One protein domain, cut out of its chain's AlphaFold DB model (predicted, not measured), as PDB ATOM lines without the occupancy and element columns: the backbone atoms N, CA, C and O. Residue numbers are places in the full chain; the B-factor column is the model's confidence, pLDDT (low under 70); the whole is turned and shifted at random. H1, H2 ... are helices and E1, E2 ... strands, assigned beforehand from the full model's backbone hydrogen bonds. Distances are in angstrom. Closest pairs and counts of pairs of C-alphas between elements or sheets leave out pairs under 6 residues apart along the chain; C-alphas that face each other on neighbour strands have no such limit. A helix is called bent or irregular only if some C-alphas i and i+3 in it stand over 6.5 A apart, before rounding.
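This is residues 147 to 219 of the 224 residues of the protein "Hypothetical protein" of Didymodactylos carnosus (UniProt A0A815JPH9). A small three-stranded sheet has one long, kinked helix, H1, running slantwise over one face, with no named helix on the other face. The end of the printed part, residues 214 to 219, sticks out as a tail that lengthens the whole, and the residues that link the strands and H1 form long loops. The printed part has 73 residues, with E1, E2, H1 and E3 in that order along the chain; the sheet runs E2 - E1 - E3 and is antiparallel throughout. The class is mixed, helices and strands, though under half of the residues are in named elements. The whole is only just compact, close to loose, with a radius of gyration of the C-alphas of 13.5 A, and only just elongated, with spans of 45 by 30 by 19 A.

The inner strand E1, residues 148 to 152, begins with C-alpha 148 at (31.612, 14.731, 79.093) and is 13.0 A long from first to last C-alpha. The edge strands are E2, residues 158 to 160, 6.8 A long, and E3, residues 205 to 209, 12.5 A long, with C-alpha 209 at (32.146, 18.122, 82.939). H1, residues 174 to 193, is 29.7 A long and ends with C-alpha 193 at (38.710, 33.568, 87.575). It has a kink of 41 degrees near residue 187 and is irregular: C-alphas 186 and 189 are 7.2 A apart.

E1 and E3 are antiparallel neighbours at 151 degrees, with N 150 and O 207 within hydrogen-bond range at 2.8 A. E1 and E2 form a hairpin with a tight link, at 156 degrees between directions; N 159 and O 151 are 2.8 A apart. H1 is on one face of this sheet, two layers with the helix on one face, at a height over the sheet of 6.6 A. It lies only just over E2, with 3 of its C-alphas falling on that strand, and runs slantwise to the strands, at 51 degrees to E2 on the local plane. The closest C-alphas of E2 and H1 are those of Val 158 and Glu 181, 5.3 A apart. E2, H1 and E3 form a split strand-helix-strand unit, two strands running the same way with a helix between them in the chain and E1 between them in the sheet; its crossover is left-handed. In H1, 13 of 16 O i to N i+4 pairs are within hydrogen-bond range.

The two C-alphas farthest apart are those of Gly 201 and Arg 219, at 49.2 A. The printed part has no cut. The links E2 to H1 and H1 to E3 are long, with 13 and 11 residues. Residues 170 to 175, of which 174 and 175 belong to H1, stand free, as do residues 190 to 195, of which 190 to 193 belong to H1, and residues 214 to 219. The mean pLDDT of the printed part is 83.8; residues 199 to 202 and 213 to 219 are under 70.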
ATOM      1  N   PRO A 147      31.616  11.626  82.800       85.25
ATOM      2  CA  PRO A 147      32.015  12.973  82.440       85.25
ATOM      3  C   PRO A 147      32.011  13.128  80.921       85.25
ATOM      4  O   PRO A 147      32.443  12.251  80.175       85.25
ATOM      5  N   SER A 148      31.536  14.280  80.474       87.88
ATOM      6  CA  SER A 148      31.612  14.731  79.093       87.88
ATOM      7  C   SER A 148      32.773  15.691  78.919       87.88
ATOM      8  O   SER A 148      33.130  16.434  79.831       87.88
ATOM      9  N   GLU A 149      33.373  15.701  77.742       93.69
ATOM     10  CA  GLU A 149      34.522  16.535  77.451       93.69
ATOM     11  C   GLU A 149      34.092  17.803  76.732       93.69
ATOM     12  O   GLU A 149      33.424  17.769  75.700       93.69
ATOM     13  N   PHE A 150      34.501  18.932  77.294       95.62
ATOM     14  CA  PHE A 150      34.230  20.261  76.783       95.62
ATOM     15  C   PHE A 150      35.557  20.876  76.359       95.62
ATOM     16  O   PHE A 150      36.518  20.916  77.129       95.62
ATOM     17  N   ARG A 151      35.623  21.372  75.131       95.56
ATOM     18  CA  ARG A 151      36.763  22.109  74.599       95.56
ATOM     19  C   ARG A 151      36.450  23.595  74.601       95.56
ATOM     20  O   ARG A 151      35.454  24.015  74.022       95.56
ATOM     21  N   ILE A 152      37.320  24.378  75.225       95.25
ATOM     22  CA  ILE A 152      37.245  25.837  75.276       95.25
ATOM     23  C   ILE A 152      38.352  26.399  74.386       95.25
ATOM     24  O   ILE A 152      39.540  26.134  74.599       95.25
ATOM     25  N   PHE A 153      37.942  27.138  73.360       94.50
ATOM     26  CA  PHE A 153      38.815  27.756  72.369       94.50
ATOM     27  C   PHE A 153      39.349  29.108  72.854       94.50
ATOM     28  O   PHE A 153      38.833  29.704  73.798       94.50
ATOM     29  N   GLU A 154      40.375  29.616  72.172       91.38
ATOM     30  CA  GLU A 154      41.003  30.907  72.491       91.38
ATOM     31  C   GLU A 154      40.037  32.096  72.392       91.38
ATOM     32  O   GLU A 154      40.176  33.071  73.126       91.38
ATOM     33  N   ASP A 155      39.037  32.012  71.508       91.75
ATOM     34  CA  ASP A 155      37.984  33.023  71.354       91.75
ATOM     35  C   ASP A 155      36.867  32.894  72.408       91.75
ATOM     36  O   ASP A 155      35.856  33.593  72.339       91.75
ATOM     37  N   GLY A 156      37.039  31.994  73.379       92.25
ATOM     38  CA  GLY A 156      36.075  31.703  74.430       92.25
ATOM     39  C   GLY A 156      34.911  30.825  73.978       92.25
ATOM     40  O   GLY A 156      34.031  30.553  74.790       92.25
ATOM     41  N   LYS A 157      34.872  30.362  72.720       95.69
ATOM     42  CA  LYS A 157      33.845  29.403  72.299       95.69
ATOM     43  C   LYS A 157      34.021  28.083  73.022       95.69
ATOM     44  O   LYS A 157      35.137  27.657  73.317       95.69
ATOM     45  N   VAL A 158      32.899  27.418  73.247       96.19
ATOM     46  CA  VAL A 158      32.843  26.099  73.863       96.19
ATOM     47  C   VAL A 158      32.334  25.107  72.834       96.19
ATOM     48  O   VAL A 158      31.445  25.430  72.052       96.19
ATOM     49  N   ARG A 159      32.909  23.907  72.827       97.62
ATOM     50  CA  ARG A 159      32.410  22.774  72.058       97.62
ATOM     51  C   ARG A 159      32.369  21.528  72.913       97.62
ATOM     52  O   ARG A 159      33.353  21.212  73.575       97.62
ATOM     53  N   ILE A 160      31.267  20.803  72.860       95.94
ATOM     54  CA  ILE A 160      31.141  19.509  73.522       95.94
ATOM     55  C   ILE A 160      31.681  18.451  72.557       95.94
ATOM     56  O   ILE A 160      31.274  18.390  71.400       95.94
ATOM     57  N   GLU A 161      32.653  17.654  72.994       95.88
ATOM     58  CA  GLU A 161      33.353  16.687  72.136       95.88
ATOM     59  C   GLU A 161      32.864  15.253  72.316       95.88
ATOM     60  O   GLU A 161      33.059  14.420  71.430       95.88
ATOM     61  N   THR A 162      32.224  14.959  73.447       91.81
ATOM     62  CA  THR A 162      31.712  13.625  73.762       91.81
ATOM     63  C   THR A 162      30.240  13.676  74.155       91.81
ATOM     64  O   THR A 162      29.787  14.695  74.679       91.81
ATOM     65  N   PRO A 163      29.496  12.572  73.978       88.75
ATOM     66  CA  PRO A 163      28.109  12.510  74.406       88.75
ATOM     67  C   PRO A 163      27.931  12.765  75.906       88.75
ATOM     68  O   PRO A 163      28.710  12.266  76.719       88.75
ATOM     69  N   ILE A 164      26.862  13.479  76.251       86.56
ATOM     70  CA  ILE A 164      26.374  13.634  77.620       86.56
ATOM     71  C   ILE A 164      25.610  12.377  78.037       86.56
ATOM     72  O   ILE A 164      24.906  11.767  77.230       86.56
ATOM     73  N   SER A 165      25.756  11.970  79.303       79.44
ATOM     74  CA  SER A 165      25.038  10.813  79.845       79.44
ATOM     75  C   SER A 165      23.534  10.942  79.580       79.44
ATOM     76  O   SER A 165      22.928  11.963  79.896       79.44
ATOM     77  N   HIS A 166      22.944   9.913  78.967       78.44
ATOM     78  CA  HIS A 166      21.543   9.874  78.520       78.44
ATOM     79  C   HIS A 166      21.129  10.888  77.432       78.44
ATOM     80  O   HIS A 166      19.946  10.974  77.112       78.44
ATOM     81  N   LEU A 167      22.071  11.593  76.802       81.31
ATOM     82  CA  LEU A 167      21.814  12.500  75.682       81.31
ATOM     83  C   LEU A 167      22.793  12.186  74.536       81.31
ATOM     84  O   LEU A 167      23.869  12.769  74.476       81.31
ATOM     85  N   PRO A 168      22.484  11.255  73.616       84.94
ATOM     86  CA  PRO A 168      23.415  10.873  72.555       84.94
ATOM     87  C   PRO A 168      23.653  12.017  71.559       84.94
ATOM     88  O   PRO A 168      22.771  12.838  71.312       84.94
ATOM     89  N   MET A 169      24.836  12.053  70.947       88.56
ATOM     90  CA  MET A 169      25.223  13.098  69.994       88.56
ATOM     91  C   MET A 169      24.701  12.777  68.581       88.56
ATOM     92  O   MET A 169      25.444  12.346  67.701       88.56
ATOM     93  N   THR A 170      23.390  12.915  68.388       91.31
ATOM     94  CA  THR A 170      22.682  12.677  67.117       91.31
ATOM     95  C   THR A 170      22.298  13.996  66.440       91.31
ATOM     96  O   THR A 170      22.328  15.056  67.065       91.31
ATOM     97  N   GLU A 171      21.907  13.949  65.162       93.69
ATOM     98  CA  GLU A 171      21.405  15.130  64.438       93.69
ATOM     99  C   GLU A 171      20.163  15.737  65.116       93.69
ATOM    100  O   GLU A 171      20.073  16.954  65.254       93.69
ATOM    101  N   GLU A 172      19.267  14.891  65.631       91.50
ATOM    102  CA  GLU A 172      18.073  15.295  66.388       91.50
ATOM    103  C   GLU A 172      18.417  16.114  67.643       91.50
ATOM    104  O   GLU A 172      17.749  17.099  67.941       91.50
ATOM    105  N   ASN A 173      19.508  15.765  68.333       84.75
ATOM    106  CA  ASN A 173      19.948  16.456  69.546       84.75
ATOM    107  C   ASN A 173      20.897  17.633  69.269       84.75
ATOM    108  O   ASN A 173      21.313  18.317  70.202       84.75
ATOM    109  N   SER A 174      21.267  17.883  68.009       92.75
ATOM    110  CA  SER A 174      22.311  18.856  67.655       92.75
ATOM    111  C   SER A 174      22.025  20.270  68.168       92.75
ATOM    112  O   SER A 174      22.938  20.927  68.668       92.75
ATOM    113  N   GLN A 175      20.765  20.712  68.116       92.75
ATOM    114  CA  GLN A 175      20.368  22.017  68.641       92.75
ATOM    115  C   GLN A 175      20.561  22.097  70.159       92.75
ATOM    116  O   GLN A 175      21.143  23.057  70.648       92.75
ATOM    117  N   THR A 176      20.163  21.063  70.905       88.81
ATOM    118  CA  THR A 176      20.359  21.009  72.361       88.81
ATOM    119  C   THR A 176      21.836  21.108  72.737       88.81
ATOM    120  O   THR A 176      22.181  21.820  73.674       88.81
ATOM    121  N   TYR A 177      22.724  20.443  71.994       93.25
ATOM    122  CA  TYR A 177      24.169  20.568  72.206       93.25
ATOM    123  C   TYR A 177      24.670  21.995  71.954       93.25
ATOM    124  O   TYR A 177      25.433  22.511  72.765       93.25
ATOM    125  N   GLN A 178      24.214  22.652  70.884       94.06
ATOM    126  CA  GLN A 178      24.569  24.049  70.603       94.06
ATOM    127  C   GLN A 178      24.075  25.002  71.697       94.06
ATOM    128  O   GLN A 178      24.795  25.921  72.086       94.06
ATOM    129  N   ASP A 179      22.868  24.780  72.217       88.56
ATOM    130  CA  ASP A 179      22.311  25.586  73.303       88.56
ATOM    131  C   ASP A 179      23.137  25.405  74.589       88.56
ATOM    132  O   ASP A 179      23.488  26.383  75.252       88.56
ATOM    133  N   LEU A 180      23.528  24.166  74.914       88.56
ATOM    134  CA  LEU A 180      24.413  23.870  76.046       88.56
ATOM    135  C   LEU A 180      25.798  24.511  75.875       88.56
ATOM    136  O   LEU A 180      26.322  25.091  76.826       88.56
ATOM    137  N   GLU A 181      26.382  24.457  74.677       94.75
ATOM    138  CA  GLU A 181      27.648  25.129  74.355       94.75
ATOM    139  C   GLU A 181      27.558  26.642  74.589       94.75
ATOM    140  O   GLU A 181      28.453  27.221  75.208       94.75
ATOM    141  N   GLN A 182      26.463  27.283  74.166       90.94
ATOM    142  CA  GLN A 182      26.233  28.713  74.392       90.94
ATOM    143  C   GLN A 182      26.097  29.048  75.878       90.94
ATOM    144  O   GLN A 182      26.694  30.021  76.340       90.94
ATOM    145  N   VAL A 183      25.361  28.238  76.646       87.06
ATOM    146  CA  VAL A 183      25.253  28.411  78.102       87.06
ATOM    147  C   VAL A 183      26.633  28.307  78.749       87.06
ATOM    148  O   VAL A 183      27.032  29.219  79.476       87.06
ATOM    149  N   PHE A 184      27.406  27.262  78.439       90.81
ATOM    150  CA  PHE A 184      28.759  27.094  78.976       90.81
ATOM    151  C   PHE A 184      29.709  28.213  78.550       90.81
ATOM    152  O   PHE A 184      30.546  28.635  79.347       90.81
ATOM    153  N   GLN A 185      29.556  28.752  77.341       92.31
ATOM    154  CA  GLN A 185      30.325  29.904  76.881       92.31
ATOM    155  C   GLN A 185      30.122  31.130  77.783       92.31
ATOM    156  O   GLN A 185      31.085  31.852  78.053       92.31
ATOM    157  N   THR A 186      28.920  31.340  78.332       86.38
ATOM    158  CA  THR A 186      28.683  32.434  79.297       86.38
ATOM    159  C   THR A 186      29.424  32.254  80.627       86.38
ATOM    160  O   THR A 186      29.644  33.234  81.338       86.38
ATOM    161  N   LEU A 187      29.839  31.024  80.952       87.50
ATOM    162  CA  LEU A 187      30.557  30.675  82.182       87.50
ATOM    163  C   LEU A 187      32.084  30.723  82.023       87.50
ATOM    164  O   LEU A 187      32.805  30.712  83.017       87.50
ATOM    165  N   VAL A 188      32.603  30.824  80.795       90.94
ATOM    166  CA  VAL A 188      34.053  30.840  80.528       90.94
ATOM    167  C   VAL A 188      34.811  31.925  81.310       90.94
ATOM    168  O   VAL A 188      35.866  31.600  81.858       90.94
ATOM    169  N   PRO A 189      34.318  33.177  81.443       87.44
ATOM    170  CA  PRO A 189      35.000  34.185  82.259       87.44
ATOM    171  C   PRO A 189      35.178  33.744  83.719       87.44
ATOM    172  O   PRO A 189      36.265  33.887  84.273       87.44
ATOM    173  N   MET A 190      34.147  33.127  84.303       84.19
ATOM    174  CA  MET A 190      34.181  32.584  85.663       84.19
ATOM    175  C   MET A 190      35.200  31.444  85.785       84.19
ATOM    176  O   MET A 190      35.976  31.406  86.737       84.19
ATOM    177  N   PHE A 191      35.265  30.539  84.803       86.50
ATOM    178  CA  PHE A 191      36.294  29.493  84.781       86.50
ATOM    179  C   PHE A 191      37.713  30.074  84.700       86.50
ATOM    180  O   PHE A 191      38.648  29.493  85.253       86.50
ATOM    181  N   GLY A 192      37.874  31.231  84.054       86.12
ATOM    182  CA  GLY A 192      39.116  32.000  84.063       86.12
ATOM    183  C   GLY A 192      39.475  32.540  85.452       86.12
ATOM    184  O   GLY A 192      40.620  32.396  85.875       86.12
ATOM    185  N   GLU A 193      38.509  33.105  86.188       82.31
ATOM    186  CA  GLU A 193      38.710  33.568  87.575       82.31
ATOM    187  C   GLU A 193      39.096  32.423  88.522       82.31
ATOM    188  O   GLU A 193      39.939  32.601  89.401       82.31
ATOM    189  N   LEU A 194      38.538  31.232  88.295       79.31
ATOM    190  CA  LEU A 194      38.857  30.010  89.038       79.31
ATOM    191  C   LEU A 194      40.191  29.361  88.624       79.31
ATOM    192  O   LEU A 194      40.597  28.367  89.221       79.31
ATOM    193  N   GLY A 195      40.871  29.881  87.597       85.00
ATOM    194  CA  GLY A 195      42.112  29.300  87.077       85.00
ATOM    195  C   GLY A 195      41.932  27.966  86.342       85.00
ATOM    196  O   GLY A 195      42.917  27.284  86.073       85.00
ATOM    197  N   LEU A 196      40.695  27.595  85.996       81.69
ATOM    198  CA  LEU A 196      40.376  26.381  85.237       81.69
ATOM    199  C   LEU A 196      40.639  26.557  83.740       81.69
ATOM    200  O   LEU A 196      40.923  25.589  83.041       81.69
ATOM    201  N   VAL A 197      40.551  27.796  83.247       87.25
ATOM    202  CA  VAL A 197      40.847  28.160  81.858       87.25
ATOM    203  C   VAL A 197      41.981  29.168  81.849       87.25
ATOM    204  O   VAL A 197      41.884  30.246  82.434       87.25
ATOM    205  N   THR A 198      43.072  28.833  81.163       80.56
ATOM    206  CA  THR A 198      44.229  29.726  81.085       80.56
ATOM    207  C   THR A 198      44.098  30.620  79.858       80.56
ATOM    208  O   THR A 198      44.296  30.181  78.733       80.56
ATOM    209  N   SER A 199      43.817  31.906  80.060       66.88
ATOM    210  CA  SER A 199      43.747  32.904  78.978       66.88
ATOM    211  C   SER A 199      45.125  33.343  78.454       66.88
ATOM    212  O   SER A 199      45.224  34.090  77.482       66.88
ATOM    213  N   LYS A 200      46.218  32.876  79.071       61.78
ATOM    214  CA  LYS A 200      47.595  33.195  78.677       61.78
ATOM    215  C   LYS A 200      48.188  32.077  77.819       61.78
ATOM    216  O   LYS A 200      48.581  31.044  78.344       61.78
ATOM    217  N   GLY A 201      48.323  32.335  76.518       61.81
ATOM    218  CA  GLY A 201      49.184  31.542  75.629       61.81
ATOM    219  C   GLY A 201      48.501  30.854  74.449       61.81
ATOM    220  O   GLY A 201      49.145  30.030  73.812       61.81
ATOM    221  N   GLY A 202      47.233  31.161  74.156       67.88
ATOM    222  CA  GLY A 202      46.529  30.568  73.012       67.88
ATOM    223  C   GLY A 202      46.316  29.050  73.126       67.88
ATOM    224  O   GLY A 202      45.998  28.373  72.159       67.88
ATOM    225  N   ALA A 203      46.520  28.463  74.304       75.06
ATOM    226  CA  ALA A 203      46.296  27.039  74.480       75.06
ATOM    227  C   ALA A 203      44.794  26.773  74.645       75.06
ATOM    228  O   ALA A 203      44.149  27.327  75.537       75.06
ATOM    229  N   MET A 204      44.240  25.897  73.805       87.81
ATOM    230  CA  MET A 204      42.895  25.362  74.019       87.81
ATOM    231  C   MET A 204      42.845  24.612  75.352       87.81
ATOM    232  O   MET A 204      43.759  23.853  75.679       87.81
ATOM    233  N   THR A 205      41.765  24.799  76.106       92.25
ATOM    234  CA  THR A 205      41.549  24.107  77.384       92.25
ATOM    235  C   THR A 205      40.525  22.995  77.198       92.25
ATOM    236  O   THR A 205      39.503  23.194  76.543       92.25
ATOM    237  N   ARG A 206      40.780  21.820  77.777       92.44
ATOM    238  CA  ARG A 206      39.827  20.704  77.809       92.44
ATOM    239  C   ARG A 206      39.363  20.500  79.243       92.44
ATOM    240  O   ARG A 206      40.192  20.301  80.126       92.44
ATOM    241  N   LEU A 207      38.055  20.555  79.453       90.62
ATOM    242  CA  LEU A 207      37.409  20.299  80.733       90.62
ATOM    243  C   LEU A 207      36.648  18.979  80.669       90.62
ATOM    244  O   LEU A 207      36.065  18.639  79.641       90.62
ATOM    245  N   GLN A 208      36.640  18.256  81.783       88.62
ATOM    246  CA  GLN A 208      35.711  17.158  82.010       88.62
ATOM    247  C   GLN A 208      34.571  17.674  82.877       88.62
ATOM    248  O   GLN A 208      34.800  18.236  83.945       88.62
ATOM    249  N   VAL A 209      33.350  17.519  82.382       86.31
ATOM    250  CA  VAL A 209      32.146  18.122  82.939       86.31
ATOM    251  C   VAL A 209      31.095  17.041  83.105       86.31
ATOM    252  O   VAL A 209      30.738  16.350  82.152       86.31
ATOM    253  N   VAL A 210      30.567  16.907  84.314       83.69
ATOM    254  CA  VAL A 210      29.369  16.108  84.559       83.69
ATOM    255  C   VAL A 210      28.158  17.007  84.361       83.69
ATOM    256  O   VAL A 210      28.011  18.013  85.047       83.69
ATOM    257  N   VAL A 211      27.291  16.648  83.415       80.00
ATOM    258  CA  VAL A 211      26.039  17.368  83.164       80.00
ATOM    259  C   VAL A 211      24.895  16.585  83.788       80.00
ATOM    260  O   VAL A 211      24.637  15.439  83.413       80.00
ATOM    261  N   LYS A 212      24.197  17.211  84.733       78.81
ATOM    262  CA  LYS A 212      22.998  16.661  85.359       78.81
ATOM    263  C   LYS A 212      21.767  17.315  84.742       78.81
ATOM    264  O   LYS A 212      21.605  18.529  84.801       78.81
ATOM    265  N   VAL A 213      20.889  16.503  84.161       67.38
ATOM    266  CA  VAL A 213      19.586  16.961  83.665       67.38
ATOM    267  C   VAL A 213      18.533  16.581  84.695       67.38
ATOM    268  O   VAL A 213      18.355  15.402  84.996       67.38
ATOM    269  N   GLN A 214      17.832  17.573  85.238       60.97
ATOM    270  CA  GLN A 214      16.766  17.356  86.207       60.97
ATOM    271  C   GLN A 214      15.449  17.912  85.661       60.97
ATOM    272  O   GLN A 214      15.351  19.081  85.296       60.97
ATOM    273  N   SER A 215      14.430  17.053  85.571       49.47
ATOM    274  CA  SER A 215      13.075  17.466  85.206       49.47
ATOM    275  C   SER A 215      12.337  17.906  86.465       49.47
ATOM    276  O   SER A 215      12.061  17.093  87.349       49.47
ATOM    277  N   TYR A 216      12.020  19.195  86.558       48.06
ATOM    278  CA  TYR A 216      11.187  19.719  87.634       48.06
ATOM    279  C   TYR A 216       9.732  19.768  87.164       48.06
ATOM    280  O   TYR A 216       9.369  20.545  86.283       48.06
ATOM    281  N   ASN A 217       8.870  18.959  87.784       42.84
ATOM    282  CA  ASN A 217       7.425  19.113  87.651       42.84
ATOM    283  C   ASN A 217       6.973  20.291  88.521       42.84
ATOM    284  O   ASN A 217       6.537  20.105  89.658       42.84
ATOM    285  N   ILE A 218       7.095  21.512  88.001       44.59
ATOM    286  CA  ILE A 218       6.625  22.711  88.700       44.59
ATOM    287  C   ILE A 218       5.094  22.702  88.665       44.59
ATOM    288  O   ILE A 218       4.472  23.040  87.657       44.59
ATOM    289  N   ARG A 219       4.460  22.291  89.767       45.97
ATOM    290  CA  ARG A 219       3.019  22.496  89.948       45.97
ATOM    291  C   ARG A 219       2.800  23.936  90.412       45.97
ATOM    292  O   ARG A 219       3.412  24.324  91.406       45.97
TER     293      ARG A 219